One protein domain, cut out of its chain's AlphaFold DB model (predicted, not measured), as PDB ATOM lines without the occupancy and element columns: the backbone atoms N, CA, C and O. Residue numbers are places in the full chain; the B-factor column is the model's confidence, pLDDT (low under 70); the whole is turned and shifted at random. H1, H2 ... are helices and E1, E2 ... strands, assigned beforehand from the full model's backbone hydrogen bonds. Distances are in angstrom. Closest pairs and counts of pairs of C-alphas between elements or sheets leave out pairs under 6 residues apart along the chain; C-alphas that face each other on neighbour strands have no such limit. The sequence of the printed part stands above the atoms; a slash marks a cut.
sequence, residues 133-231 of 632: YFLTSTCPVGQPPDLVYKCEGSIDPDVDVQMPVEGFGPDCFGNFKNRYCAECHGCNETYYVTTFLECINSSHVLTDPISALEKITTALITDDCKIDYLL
ATOM      1  N   TYR A 133     151.186 172.959 154.259       57.47
ATOM      2  CA  TYR A 133     150.666 174.308 154.065       57.47
ATOM      3  C   TYR A 133     149.234 174.260 153.537       57.47
ATOM      4  O   TYR A 133     148.823 173.283 152.902       57.47
ATOM      5  N   PHE A 134     148.467 175.307 153.828       63.22
ATOM      6  CA  PHE A 134     147.055 175.417 153.475       63.22
ATOM      7  C   PHE A 134     146.861 176.513 152.428       63.22
ATOM      8  O   PHE A 134     147.554 177.525 152.457       63.22
ATOM      9  N   LEU A 135     145.918 176.292 151.508       81.62
ATOM     10  CA  LEU A 135     145.561 177.242 150.457       81.62
ATOM     11  C   LEU A 135     144.091 177.644 150.600       81.62
ATOM     12  O   LEU A 135     143.192 176.799 150.488       81.62
ATOM     13  N   THR A 136     143.847 178.938 150.799       90.56
ATOM     14  CA  THR A 136     142.511 179.538 150.776       90.56
ATOM     15  C   THR A 136     141.892 179.307 149.400       90.56
ATOM     16  O   THR A 136     142.409 179.751 148.377       90.56
ATOM     17  N   SER A 137     140.820 178.517 149.378       91.00
ATOM     18  CA  SER A 137     140.241 177.899 148.174       91.00
ATOM     19  C   SER A 137     138.730 178.135 148.046       91.00
ATOM     20  O   SER A 137     138.072 177.467 147.250       91.00
ATOM     21  N   THR A 138     138.202 179.068 148.843       93.38
ATOM     22  CA  THR A 138     136.794 179.478 148.911       93.38
ATOM     23  C   THR A 138     136.690 180.971 149.196       93.38
ATOM     24  O   THR A 138     137.516 181.515 149.939       93.38
ATOM     25  N   CYS A 139     135.666 181.625 148.654       94.69
ATOM     26  CA  CYS A 139     135.457 183.065 148.816       94.69
ATOM     27  C   CYS A 139     134.551 183.417 150.012       94.69
ATOM     28  O   CYS A 139     133.725 182.600 150.429       94.69
ATOM     29  N   PRO A 140     134.644 184.647 150.555       93.62
ATOM     30  CA  PRO A 140     133.673 185.175 151.507       93.62
ATOM     31  C   PRO A 140     132.263 185.266 150.904       93.62
ATOM     32  O   PRO A 140     132.078 185.459 149.699       93.62
ATOM     33  N   VAL A 141     131.244 185.167 151.761       92.94
ATOM     34  CA  VAL A 141     129.838 185.269 151.345       92.94
ATOM     35  C   VAL A 141     129.540 186.682 150.831       92.94
ATOM     36  O   VAL A 141     129.805 187.662 151.519       92.94
ATOM     37  N   GLY A 142     128.937 186.774 149.642       94.25
ATOM     38  CA  GLY A 142     128.546 188.042 149.010       94.25
ATOM     39  C   GLY A 142     129.444 188.496 147.854       94.25
ATOM     40  O   GLY A 142     129.115 189.487 147.207       94.25
ATOM     41  N   GLN A 143     130.529 187.772 147.557       96.75
ATOM     42  CA  GLN A 143     131.394 188.071 146.410       96.75
ATOM     43  C   GLN A 143     130.710 187.808 145.046       96.75
ATOM     44  O   GLN A 143     129.785 186.991 144.972       96.75
ATOM     45  N   PRO A 144     131.150 188.468 143.949       96.75
ATOM     46  CA  PRO A 144     130.570 188.294 142.616       96.75
ATOM     47  C   PRO A 144     130.589 186.827 142.142       96.75
ATOM     48  O   PRO A 144     131.642 186.191 142.222       96.75
ATOM     49  N   PRO A 145     129.484 186.283 141.586       94.31
ATOM     50  CA  PRO A 145     129.406 184.872 141.195       94.31
ATOM     51  C   PRO A 145     130.509 184.405 140.237       94.31
ATOM     52  O   PRO A 145     131.009 183.294 140.393       94.31
ATOM     53  N   ASP A 146     130.933 185.252 139.294       93.31
ATOM     54  CA  ASP A 146     132.010 184.929 138.348       93.31
ATOM     55  C   ASP A 146     133.376 184.805 139.044       93.31
ATOM     56  O   ASP A 146     134.191 183.954 138.685       93.31
ATOM     57  N   LEU A 147     133.618 185.620 140.078       93.12
ATOM     58  CA  LEU A 147     134.848 185.589 140.869       93.12
ATOM     59  C   LEU A 147     134.869 184.373 141.806       93.12
ATOM     60  O   LEU A 147     135.881 183.680 141.894       93.12
ATOM     61  N   VAL A 148     133.727 184.048 142.425       94.12
ATOM     62  CA  VAL A 148     133.543 182.802 143.190       94.12
ATOM     63  C   VAL A 148     133.750 181.582 142.285       94.12
ATOM     64  O   VAL A 148     134.489 180.672 142.648       94.12
ATOM     65  N   TYR A 149     133.177 181.575 141.077       92.19
ATOM     66  CA  TYR A 149     133.361 180.491 140.108       92.19
ATOM     67  C   TYR A 149     134.833 180.305 139.712       92.19
ATOM     68  O   TYR A 149     135.310 179.172 139.665       92.19
ATOM     69  N   LYS A 150     135.573 181.398 139.488       92.44
ATOM     70  CA  LYS A 150     137.011 181.357 139.184       92.44
ATOM     71  C   LYS A 150     137.884 180.955 140.377       92.44
ATOM     72  O   LYS A 150     138.859 180.233 140.189       92.44
ATOM     73  N   CYS A 151     137.555 181.369 141.600       92.38
ATOM     74  CA  CYS A 151     138.264 180.895 142.788       92.38
ATOM     75  C   CYS A 151     137.996 179.406 143.041       92.38
ATOM     76  O   CYS A 151     138.929 178.618 143.183       92.38
ATOM     77  N   GLU A 152     136.734 178.986 143.087       92.00
ATOM     78  CA  GLU A 152     136.352 177.669 143.608       92.00
ATOM     79  C   GLU A 152     136.382 176.576 142.528       92.00
ATOM     80  O   GLU A 152     136.817 175.451 142.800       92.00
ATOM     81  N   GLY A 153     136.024 176.918 141.285       84.75
ATOM     82  CA  GLY A 153     136.000 176.025 140.124       84.75
ATOM     83  C   GLY A 153     137.363 175.422 139.763       84.75
ATOM     84  O   GLY A 153     138.417 175.938 140.124       84.75
ATOM     85  N   SER A 154     137.356 174.277 139.077       57.53
ATOM     86  CA  SER A 154     138.548 173.420 138.923       57.53
ATOM     87  C   SER A 154     138.849 172.980 137.485       57.53
ATOM     88  O   SER A 154     139.518 171.969 137.300       57.53
ATOM     89  N   ILE A 155     138.280 173.651 136.474       63.41
ATOM     90  CA  ILE A 155     138.235 173.139 135.086       63.41
ATOM     91  C   ILE A 155     138.750 174.160 134.052       63.41
ATOM     92  O   ILE A 155     139.018 173.790 132.913       63.41
ATOM     93  N   ASP A 156     138.942 175.428 134.426       71.25
ATOM     94  CA  ASP A 156     139.565 176.405 133.528       71.25
ATOM     95  C   ASP A 156     141.085 176.140 133.440       71.25
ATOM     96  O   ASP A 156     141.725 176.034 134.491       71.25
ATOM     97  N   PRO A 157     141.680 175.979 132.241       68.75
ATOM     98  CA  PRO A 157     143.125 175.829 132.078       68.75
ATOM     99  C   PRO A 157     143.904 177.155 132.190       68.75
ATOM    100  O   PRO A 157     145.132 177.121 132.093       68.75
ATOM    101  N   ASP A 158     143.235 178.303 132.370       77.50
ATOM    102  CA  ASP A 158     143.886 179.578 132.699       77.50
ATOM    103  C   ASP A 158     144.770 179.436 133.950       77.50
ATOM    104  O   ASP A 158     144.366 178.912 134.993       77.50
ATOM    105  N   VAL A 159     146.003 179.929 133.854       67.94
ATOM    106  CA  VAL A 159     146.985 179.833 134.934       67.94
ATOM    107  C   VAL A 159     146.567 180.657 136.145       67.94
ATOM    108  O   VAL A 159     146.772 180.203 137.272       67.94
ATOM    109  N   ASP A 160     145.882 181.786 135.942       75.31
ATOM    110  CA  ASP A 160     145.357 182.599 137.047       75.31
ATOM    111  C   ASP A 160     144.242 181.869 137.833       75.31
ATOM    112  O   ASP A 160     143.929 182.273 138.955       75.31
ATOM    113  N   VAL A 161     143.697 180.759 137.299       77.69
ATOM    114  CA  VAL A 161     142.751 179.838 137.970       77.69
ATOM    115  C   VAL A 161     143.448 178.630 138.630       77.69
ATOM    116  O   VAL A 161     142.868 178.016 139.531       77.69
ATOM    117  N   GLN A 162     144.680 178.282 138.246       76.50
ATOM    118  CA  GLN A 162     145.322 177.018 138.652       76.50
ATOM    119  C   GLN A 162     146.617 177.164 139.466       76.50
ATOM    120  O   GLN A 162     146.948 176.258 140.232       76.50
ATOM    121  N   MET A 163     147.373 178.257 139.320       84.38
ATOM    122  CA  MET A 163     148.603 178.466 140.093       84.38
ATOM    123  C   MET A 163     148.322 179.162 141.432       84.38
ATOM    124  O   MET A 163     147.781 180.270 141.423       84.38
ATOM    125  N   PRO A 164     148.756 178.583 142.569       89.44
ATOM    126  CA  PRO A 164     148.715 179.245 143.863       89.44
ATOM    127  C   PRO A 164     149.467 180.572 143.867       89.44
ATOM    128  O   PRO A 164     150.534 180.706 143.255       89.44
ATOM    129  N   VAL A 165     148.923 181.530 144.609       91.50
ATOM    130  CA  VAL A 165     149.546 182.834 144.847       91.50
ATOM    131  C   VAL A 165     149.638 183.105 146.341       91.50
ATOM    132  O   VAL A 165     148.786 182.675 147.118       91.50
ATOM    133  N   GLU A 166     150.656 183.853 146.730       90.81
ATOM    134  CA  GLU A 166     150.744 184.492 148.035       90.81
ATOM    135  C   GLU A 166     150.240 185.935 147.880       90.81
ATOM    136  O   GLU A 166     150.698 186.672 147.000       90.81
ATOM    137  N   GLY A 167     149.225 186.302 148.662       88.75
ATOM    138  CA  GLY A 167     148.641 187.641 148.691       88.75
ATOM    139  C   GLY A 167     149.354 188.523 149.711       88.75
ATOM    140  O   GLY A 167     149.690 188.053 150.798       88.75
ATOM    141  N   PHE A 168     149.567 189.787 149.349       80.81
ATOM    142  CA  PHE A 168     150.243 190.786 150.174       80.81
ATOM    143  C   PHE A 168     149.453 192.104 150.196       80.81
ATOM    144  O   PHE A 168     148.805 192.480 149.219       80.81
ATOM    145  N   GLY A 169     149.529 192.820 151.314       78.94
ATOM    146  CA  GLY A 169     148.849 194.094 151.538       78.94
ATOM    147  C   GLY A 169     148.563 194.305 153.028       78.94
ATOM    148  O   GLY A 169     148.634 193.348 153.794       78.94
ATOM    149  N   PRO A 170     148.230 195.530 153.476       73.94
ATOM    150  CA  PRO A 170     148.024 195.823 154.900       73.94
ATOM    151  C   PRO A 170     146.947 194.941 155.550       73.94
ATOM    152  O   PRO A 170     147.129 194.498 156.680       73.94
ATOM    153  N   ASP A 171     145.881 194.635 154.805       81.25
ATOM    154  CA  ASP A 171     144.746 193.814 155.243       81.25
ATOM    155  C   ASP A 171     144.694 192.434 154.550       81.25
ATOM    156  O   ASP A 171     143.701 191.719 154.667       81.25
ATOM    157  N   CYS A 172     145.746 192.041 153.816       81.38
ATOM    158  CA  CYS A 172     145.853 190.704 153.231       81.38
ATOM    159  C   CYS A 172     147.278 190.151 153.307       81.38
ATOM    160  O   CYS A 172     148.169 190.569 152.572       81.38
ATOM    161  N   PHE A 173     147.438 189.113 154.123       82.88
ATOM    162  CA  PHE A 173     148.538 188.163 154.042       82.88
ATOM    163  C   PHE A 173     147.937 186.762 153.995       82.88
ATOM    164  O   PHE A 173     147.040 186.451 154.778       82.88
ATOM    165  N   GLY A 174     148.396 185.912 153.080       85.38
ATOM    166  CA  GLY A 174     147.900 184.541 153.014       85.38
ATOM    167  C   GLY A 174     148.235 183.815 151.721       85.38
ATOM    168  O   GLY A 174     148.600 184.416 150.714       85.38
ATOM    169  N   ASN A 175     148.074 182.495 151.753       88.62
ATOM    170  CA  ASN A 175     148.326 181.622 150.614       88.62
ATOM    171  C   ASN A 175     146.998 181.175 150.003       88.62
ATOM    172  O   ASN A 175     146.160 180.572 150.674       88.62
ATOM    173  N   PHE A 176     146.804 181.462 148.721       91.88
ATOM    174  CA  PHE A 176     145.549 181.274 148.003       91.88
ATOM    175  C   PHE A 176     145.710 180.216 146.912       91.88
ATOM    176  O   PHE A 176     146.760 180.105 146.282       91.88
ATOM    177  N   LYS A 177     144.652 179.435 146.666       90.75
ATOM    178  CA  LYS A 177     144.609 178.392 145.624       90.75
ATOM    179  C   LYS A 177     144.962 178.950 144.247       90.75
ATOM    180  O   LYS A 177     145.605 178.261 143.465       90.75
ATOM    181  N   ASN A 178     144.481 180.154 143.962       92.50
ATOM    182  CA  ASN A 178     144.700 180.870 142.720       92.50
ATOM    183  C   ASN A 178     144.520 182.380 142.936       92.50
ATOM    184  O   ASN A 178     144.143 182.815 144.031       92.50
ATOM    185  N   ARG A 179     144.775 183.179 141.898       93.50
ATOM    186  CA  ARG A 179     144.736 184.643 141.992       93.50
ATOM    187  C   ARG A 179     143.341 185.183 142.310       93.50
ATOM    188  O   ARG A 179     143.209 186.078 143.136       93.50
ATOM    189  N   TYR A 180     142.305 184.588 141.730       95.12
ATOM    190  CA  TYR A 180     140.913 184.978 141.964       95.12
ATOM    191  C   TYR A 180     140.444 184.687 143.403       95.12
ATOM    192  O   TYR A 180     139.613 185.416 143.942       95.12
ATOM    193  N   CYS A 181     141.009 183.667 144.062       95.00
ATOM    194  CA  CYS A 181     140.809 183.444 145.494       95.00
ATOM    195  C   CYS A 181     141.476 184.515 146.365       95.00
ATOM    196  O   CYS A 181     140.973 184.789 147.446       95.00
ATOM    197  N   ALA A 182     142.579 185.121 145.921       95.19
ATOM    198  CA  ALA A 182     143.187 186.252 146.618       95.19
ATOM    199  C   ALA A 182     142.346 187.527 146.398       95.19
ATOM    200  O   ALA A 182     141.941 188.185 147.355       95.19
ATOM    201  N   GLU A 183     141.970 187.808 145.147       94.88
ATOM    202  CA  GLU A 183     141.105 188.934 144.763       94.88
ATOM    203  C   GLU A 183     139.777 188.942 145.549       94.88
ATOM    204  O   GLU A 183     139.370 189.979 146.069       94.88
ATOM    205  N   CYS A 184     139.134 187.782 145.743       95.38
ATOM    206  CA  CYS A 184     137.882 187.700 146.507       95.38
ATOM    207  C   CYS A 184     138.040 187.824 148.037       95.38
ATOM    208  O   CYS A 184     137.037 187.929 148.743       95.38
ATOM    209  N   HIS A 185     139.271 187.868 148.554       94.00
ATOM    210  CA  HIS A 185     139.594 188.290 149.927       94.00
ATOM    211  C   HIS A 185     140.160 189.727 149.978       94.00
ATOM    212  O   HIS A 185     140.584 190.181 151.033       94.00
ATOM    213  N   GLY A 186     140.125 190.475 148.865       93.69
ATOM    214  CA  GLY A 186     140.593 191.867 148.769       93.69
ATOM    215  C   GLY A 186     142.071 192.031 148.392       93.69
ATOM    216  O   GLY A 186     142.576 193.153 148.341       93.69
ATOM    217  N   CYS A 187     142.774 190.934 148.105       94.50
ATOM    218  CA  CYS A 187     144.208 190.923 147.835       94.50
ATOM    219  C   CYS A 187     144.499 191.315 146.377       94.50
ATOM    220  O   CYS A 187     144.554 190.468 145.485       94.50
ATOM    221  N   ASN A 188     144.682 192.613 146.130       91.44
ATOM    222  CA  ASN A 188     145.007 193.133 144.796       91.44
ATOM    223  C   ASN A 188     146.469 192.870 144.384       91.44
ATOM    224  O   ASN A 188     146.763 192.756 143.192       91.44
ATOM    225  N   GLU A 189     147.380 192.776 145.357       92.12
ATOM    226  CA  GLU A 189     148.798 192.488 145.142       92.12
ATOM    227  C   GLU A 189     149.095 191.026 145.501       92.12
ATOM    228  O   GLU A 189     148.792 190.547 146.596       92.12
ATOM    229  N   THR A 190     149.648 190.288 144.538       92.12
ATOM    230  CA  THR A 190     149.840 188.834 144.623       92.12
ATOM    231  C   THR A 190     151.105 188.409 143.889       92.12
ATOM    232  O   THR A 190     151.305 188.819 142.741       92.12
ATOM    233  N   TYR A 191     151.894 187.509 144.474       88.69
ATOM    234  CA  TYR A 191     153.006 186.842 143.792       88.69
ATOM    235  C   TYR A 191     152.697 185.356 143.590       88.69
ATOM    236  O   TYR A 191     152.216 184.684 144.499       88.69
ATOM    237  N   TYR A 192     152.982 184.819 142.401       85.50
ATOM    238  CA  TYR A 192     152.836 183.385 142.146       85.50
ATOM    239  C   TYR A 192     153.847 182.588 142.976       85.50
ATOM    240  O   TYR A 192     155.038 182.906 143.009       85.50
ATOM    241  N   VAL A 193     153.364 181.524 143.611       84.12
ATOM    242  CA  VAL A 193     154.179 180.600 144.401       84.12
ATOM    243  C   VAL A 193     155.200 179.909 143.487       84.12
ATOM    244  O   VAL A 193     154.876 179.502 142.370       84.12
ATOM    245  N   THR A 194     156.448 179.762 143.942       79.31
ATOM    246  CA  THR A 194     157.525 179.211 143.103       79.31
ATOM    247  C   THR A 194     157.318 177.714 142.881       79.31
ATOM    248  O   THR A 194     157.296 176.935 143.829       79.31
ATOM    249  N   THR A 195     157.186 177.281 141.626       78.69
ATOM    250  CA  THR A 195     156.920 175.877 141.271       78.69
ATOM    251  C   THR A 195     158.168 175.126 140.824       78.69
ATOM    252  O   THR A 195     158.836 175.535 139.872       78.69
ATOM    253  N   PHE A 196     158.408 173.956 141.413       78.31
ATOM    254  CA  PHE A 196     159.238 172.907 140.827       78.31
ATOM    255  C   PHE A 196     158.389 171.836 140.152       78.31
ATOM    256  O   PHE A 196     157.255 171.570 140.545       78.31
ATOM    257  N   LEU A 197     158.981 171.196 139.145       79.50
ATOM    258  CA  LEU A 197     158.328 170.200 138.313       79.50
ATOM    259  C   LEU A 197     159.190 168.930 138.226       79.50
ATOM    260  O   LEU A 197     160.271 168.945 137.642       79.50
ATOM    261  N   GLU A 198     158.706 167.835 138.813       80.50
ATOM    262  CA  GLU A 198     159.325 166.503 138.793       80.50
ATOM    263  C   GLU A 198     158.404 165.550 138.013       80.50
ATOM    264  O   GLU A 198     157.477 164.961 138.566       80.50
ATOM    265  N   CYS A 199     158.623 165.418 136.704       80.12
ATOM    266  CA  CYS A 199     157.849 164.504 135.860       80.12
ATOM    267  C   CYS A 199     158.584 163.180 135.630       80.12
ATOM    268  O   CYS A 199     159.791 163.162 135.396       80.12
ATOM    269  N   ILE A 200     157.842 162.073 135.661       77.25
ATOM    270  CA  ILE A 200     158.402 160.714 135.680       77.25
ATOM    271  C   ILE A 200     158.900 160.287 134.291       77.25
ATOM    272  O   ILE A 200     159.969 159.688 134.182       77.25
ATOM    273  N   ASN A 201     158.146 160.612 133.233       74.69
ATOM    274  CA  ASN A 201     158.402 160.133 131.865       74.69
ATOM    275  C   ASN A 201     158.630 161.248 130.823       74.69
ATOM    276  O   ASN A 201     159.040 160.962 129.696       74.69
ATOM    277  N   SER A 202     158.362 162.517 131.147       59.31
ATOM    278  CA  SER A 202     158.254 163.582 130.141       59.31
ATOM    279  C   SER A 202     159.593 164.257 129.805       59.31
ATOM    280  O   SER A 202     159.867 165.385 130.221       59.31
ATOM    281  N   SER A 203     160.409 163.604 128.975       57.78
ATOM    282  CA  SER A 203     161.520 164.275 128.283       57.78
ATOM    283  C   SER A 203     161.024 165.522 127.539       57.78
ATOM    284  O   SER A 203     161.490 166.624 127.811       57.78
ATOM    285  N   HIS A 204     160.012 165.350 126.684       62.50
ATOM    286  CA  HIS A 204     159.466 166.371 125.783       62.50
ATOM    287  C   HIS A 204     159.012 167.656 126.494       62.50
ATOM    288  O   HIS A 204     159.524 168.729 126.194       62.50
ATOM    289  N   VAL A 205     158.141 167.554 127.509       62.62
ATOM    290  CA  VAL A 205     157.619 168.723 128.254       62.62
ATOM    291  C   VAL A 205     158.749 169.574 128.852       62.62
ATOM    292  O   VAL A 205     158.644 170.797 128.919       62.62
ATOM    293  N   LEU A 206     159.865 168.952 129.245       60.78
ATOM    294  CA  LEU A 206     161.022 169.661 129.785       60.78
ATOM    295  C   LEU A 206     161.984 170.155 128.692       60.78
ATOM    296  O   LEU A 206     162.495 171.270 128.827       60.78
ATOM    297  N   THR A 207     162.210 169.397 127.612       69.81
ATOM    298  CA  THR A 207     163.144 169.768 126.528       69.81
ATOM    299  C   THR A 207     162.605 170.807 125.557       69.81
ATOM    300  O   THR A 207     163.395 171.564 124.993       69.81
ATOM    301  N   ASP A 208     161.295 170.845 125.334       72.75
ATOM    302  CA  ASP A 208     160.719 171.658 124.268       72.75
ATOM    303  C   ASP A 208     160.787 173.161 124.624       72.75
ATOM    304  O   ASP A 208     160.682 173.526 125.801       72.75
ATOM    305  N   PRO A 209     160.977 174.067 123.643       77.12
ATOM    306  CA  PRO A 209     161.167 175.505 123.876       77.12
ATOM    307  C   PRO A 209     159.854 176.259 124.173       77.12
ATOM    308  O   PRO A 209     159.739 177.448 123.882       77.12
ATOM    309  N   ILE A 210     158.865 175.563 124.738       78.19
ATOM    310  CA  ILE A 210     157.607 176.128 125.238       78.19
ATOM    311  C   ILE A 210     157.837 176.955 126.511       78.19
ATOM    312  O   ILE A 210     158.836 176.778 127.221       78.19
ATOM    313  N   SER A 211     156.921 177.881 126.797       78.75
ATOM    314  CA  SER A 211     157.068 178.807 127.926       78.75
ATOM    315  C   SER A 211     157.005 178.088 129.284       78.75
ATOM    316  O   SER A 211     156.398 177.028 129.409       78.75
ATOM    317  N   ALA A 212     157.607 178.655 130.338       71.69
ATOM    318  CA  ALA A 212     157.530 178.066 131.685       71.69
ATOM    319  C   ALA A 212     156.071 177.912 132.164       71.69
ATOM    320  O   ALA A 212     155.715 176.896 132.756       71.69
ATOM    321  N   LEU A 213     155.236 178.891 131.809       72.38
ATOM    322  CA  LEU A 213     153.788 178.912 131.995       72.38
ATOM    323  C   LEU A 213     153.124 177.663 131.382       72.38
ATOM    324  O   LEU A 213     152.460 176.896 132.064       72.38
ATOM    325  N   GLU A 214     153.407 177.408 130.108       78.38
ATOM    326  CA  GLU A 214     152.892 176.295 129.305       78.38
ATOM    327  C   GLU A 214     153.422 174.925 129.762       78.38
ATOM    328  O   GLU A 214     152.697 173.932 129.689       78.38
ATOM    329  N   LYS A 215     154.640 174.860 130.324       79.38
ATOM    330  CA  LYS A 215     155.160 173.659 131.007       79.38
ATOM    331  C   LYS A 215     154.369 173.342 132.275       79.38
ATOM    332  O   LYS A 215     154.035 172.179 132.487       79.38
ATOM    333  N   ILE A 216     154.024 174.353 133.076       77.75
ATOM    334  CA  ILE A 216     153.189 174.191 134.278       77.75
ATOM    335  C   ILE A 216     151.755 173.802 133.885       77.75
ATOM    336  O   ILE A 216     151.225 172.840 134.432       77.75
ATOM    337  N   THR A 217     151.150 174.465 132.894       77.19
ATOM    338  CA  THR A 217     149.806 174.120 132.394       77.19
ATOM    339  C   THR A 217     149.756 172.699 131.833       77.19
ATOM    340  O   THR A 217     148.827 171.957 132.136       77.19
ATOM    341  N   THR A 218     150.770 172.280 131.068       80.06
ATOM    342  CA  THR A 218     150.867 170.897 130.571       80.06
ATOM    343  C   THR A 218     150.978 169.916 131.737       80.06
ATOM    344  O   THR A 218     150.225 168.948 131.793       80.06
ATOM    345  N   ALA A 219     151.855 170.196 132.704       80.94
ATOM    346  CA  ALA A 219     152.062 169.362 133.883       80.94
ATOM    347  C   ALA A 219     150.814 169.196 134.761       80.94
ATOM    348  O   ALA A 219     150.583 168.103 135.267       80.94
ATOM    349  N   LEU A 220     150.003 170.247 134.916       74.75
ATOM    350  CA  LEU A 220     148.722 170.208 135.635       74.75
ATOM    351  C   LEU A 220     147.686 169.287 134.969       74.75
ATOM    352  O   LEU A 220     146.755 168.836 135.632       74.75
ATOM    353  N   ILE A 221     147.834 169.025 133.668       77.81
ATOM    354  CA  ILE A 221     146.917 168.210 132.857       77.81
ATOM    355  C   ILE A 221     147.443 166.768 132.691       77.81
ATOM    356  O   ILE A 221     146.668 165.864 132.380       77.81
ATOM    357  N   THR A 222     148.741 166.517 132.905       77.88
ATOM    358  CA  THR A 222     149.366 165.192 132.753       77.88
ATOM    359  C   THR A 222     149.649 164.504 134.091       77.88
ATOM    360  O   THR A 222     150.541 164.929 134.824       77.88
ATOM    361  N   ASP A 223     149.011 163.354 134.337       76.62
ATOM    362  CA  ASP A 223     149.226 162.509 135.533       76.62
ATOM    363  C   ASP A 223     150.696 162.052 135.739       76.62
ATOM    364  O   ASP A 223     151.079 161.646 136.836       76.62
ATOM    365  N   ASP A 224     151.537 162.120 134.698       80.31
ATOM    366  CA  ASP A 224     152.979 161.816 134.738       80.31
ATOM    367  C   ASP A 224     153.831 162.868 135.489       80.31
ATOM    368  O   ASP A 224     155.034 162.651 135.686       80.31
ATOM    369  N   CYS A 225     153.256 164.013 135.876       78.38
ATOM    370  CA  CYS A 225     153.974 165.154 136.444       78.38
ATOM    371  C   CYS A 225     153.604 165.453 137.903       78.38
ATOM    372  O   CYS A 225     152.443 165.650 138.250       78.38
ATOM    373  N   LYS A 226     154.623 165.581 138.761       80.44
ATOM    374  CA  LYS A 226     154.488 166.051 140.142       80.44
ATOM    375  C   LYS A 226     154.922 167.512 140.238       80.44
ATOM    376  O   LYS A 226     156.064 167.840 139.915       80.44
ATOM    377  N   ILE A 227     154.030 168.376 140.716       77.19
ATOM    378  CA  ILE A 227     154.329 169.789 140.979       77.19
ATOM    379  C   ILE A 227     154.586 169.961 142.479       77.19
ATOM    380  O   ILE A 227     153.746 169.596 143.299       77.19
ATOM    381  N   ASP A 228     155.763 170.481 142.826       79.00
ATOM    382  CA  ASP A 228     156.159 170.814 144.197       79.00
ATOM    383  C   ASP A 228     156.214 172.342 144.341       79.00
ATOM    384  O   ASP A 228     156.943 173.017 143.616       79.00
ATOM    385  N   TYR A 229     155.437 172.891 145.274       77.44
ATOM    386  CA  TYR A 229     155.319 174.334 145.495       77.44
ATOM    387  C   TYR A 229     156.253 174.795 146.631       77.44
ATOM    388  O   TYR A 229     156.228 174.233 147.729       77.44
ATOM    389  N   LEU A 230     157.059 175.828 146.371       73.50
ATOM    390  CA  LEU A 230     157.801 176.606 147.365       73.50
ATOM    391  C   LEU A 230     157.102 177.941 147.614       73.50
ATOM    392  O   LEU A 230     157.087 178.814 146.741       73.50
ATOM    393  N   LEU A 231     156.596 178.111 148.832       65.81
ATOM    394  CA  LEU A 231     156.161 179.409 149.330       65.81
ATOM    395  C   LEU A 231     157.381 180.333 149.522       65.81
ATOM    396  O   LEU A 231     158.380 179.892 150.102       65.81
TER     397      LEU A 231
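This is residues 133 to 231 of the 632 residues of an uncharacterized protein of Lottia gigantea (UniProt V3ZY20). The model has two small lobes set end to end along its longest axis, joined where strand E3 runs on into strand E4. In the first lobe H3 covers one face of a small sheet, E2 - E1 - E3, with H1 and H2 packed on H3; in the second, a two-stranded ribbon, E4 and E5, has H5 packed on it and H4 at the far end of the model. The printed part has 99 residues, with five named helices and five named strands in the order H1 H2 E1 E2 H3 E3 E4 H4 H5 E5, a mixed class of helices and strands; both sheets are antiparallel. The whole is compact, with a radius of gyration of the C-alphas of 14.5 A, yet elongated in outline, with spans of 45 by 25 by 23 A.

Residues 133 to 144 hold no named element. H1 is residues 145 to 152, 10.3 A from first to last C-alpha, beginning at C-alpha 145 (129.406, 184.872, 141.195). H2 is residues 159 to 162, 5.0 A long. E1 is residues 165 to 168, 9.6 A, and E2 is residues 174 to 176, 6.4 A. H3 is residues 179 to 183, 6.3 A. E3 is residues 189 to 192, 10.4 A, and E4 is residues 194 to 199, 16.4 A, beginning at C-alpha 194 (157.525, 179.211, 143.103). H4 is residues 203 to 207, 6.0 A. H5, the longest helix, is residues 212 to 221, 14.5 A. E5 is residues 225 to 230, 16.3 A, ending at C-alpha 230 (157.801, 176.606, 147.365).

In the sheet E2 - E1 - E3, E2 and E3 are the edge strands. E1 and E2 form a hairpin, antiparallel at 147 degrees, with N 176 and O 165 2.8 A apart, within hydrogen-bond range. E1 and E3 are antiparallel at 151 degrees, with N 166 and O 191 2.8 A apart. H3 is on this sheet, over E1, at a height of 8.0 A. E2, H3 and E3 make a split strand-helix-strand unit, two strands running the same way with E1 between them and a helix on the way, and its crossover is right-handed. H1 touches H3, the closest C-alphas being those of Cys 151 and Cys 181, 4.5 A apart. H2 touches H3, closest at the C-alphas of Asp 160 and Arg 179, 5.4 A. E3 runs on into E4 at 23 degrees across one residue. E4 and E5 are antiparallel at 156 degrees, with N 196 and O 228 2.8 A apart and N 230 and O 194 2.8 A apart. The closest C-alphas of H5 and E5 are those of Ala 219 and Cys 225, 5.3 A apart. H4 touches H5, closest at the C-alphas of Val 205 and Lys 215, 6.2 A. H2 and H5 are close but not clearly touching, their closest C-alphas, those of Val 159 and Thr 217, being 6.9 A apart. H1 and H5 are apart. In H1, H3, H4 and H5 every O i to N i+4 pair is within hydrogen-bond range; H2 is too short for such a pair.

The two C-alphas farthest apart, those of Gly 142 and Ser 203, are 45.6 A apart, while the first and last printed C-alphas, of Tyr 133 and Leu 231, are 8.9 A apart. The printed part has no cut. The link from H1 to H2 is short, the other links are tight, and no link is long. The mean pLDDT of the printed part is 82.0; 13 residues are under 70, namely 133 to 134, 154 to 155, 157, 159, 202 to 207 and 231.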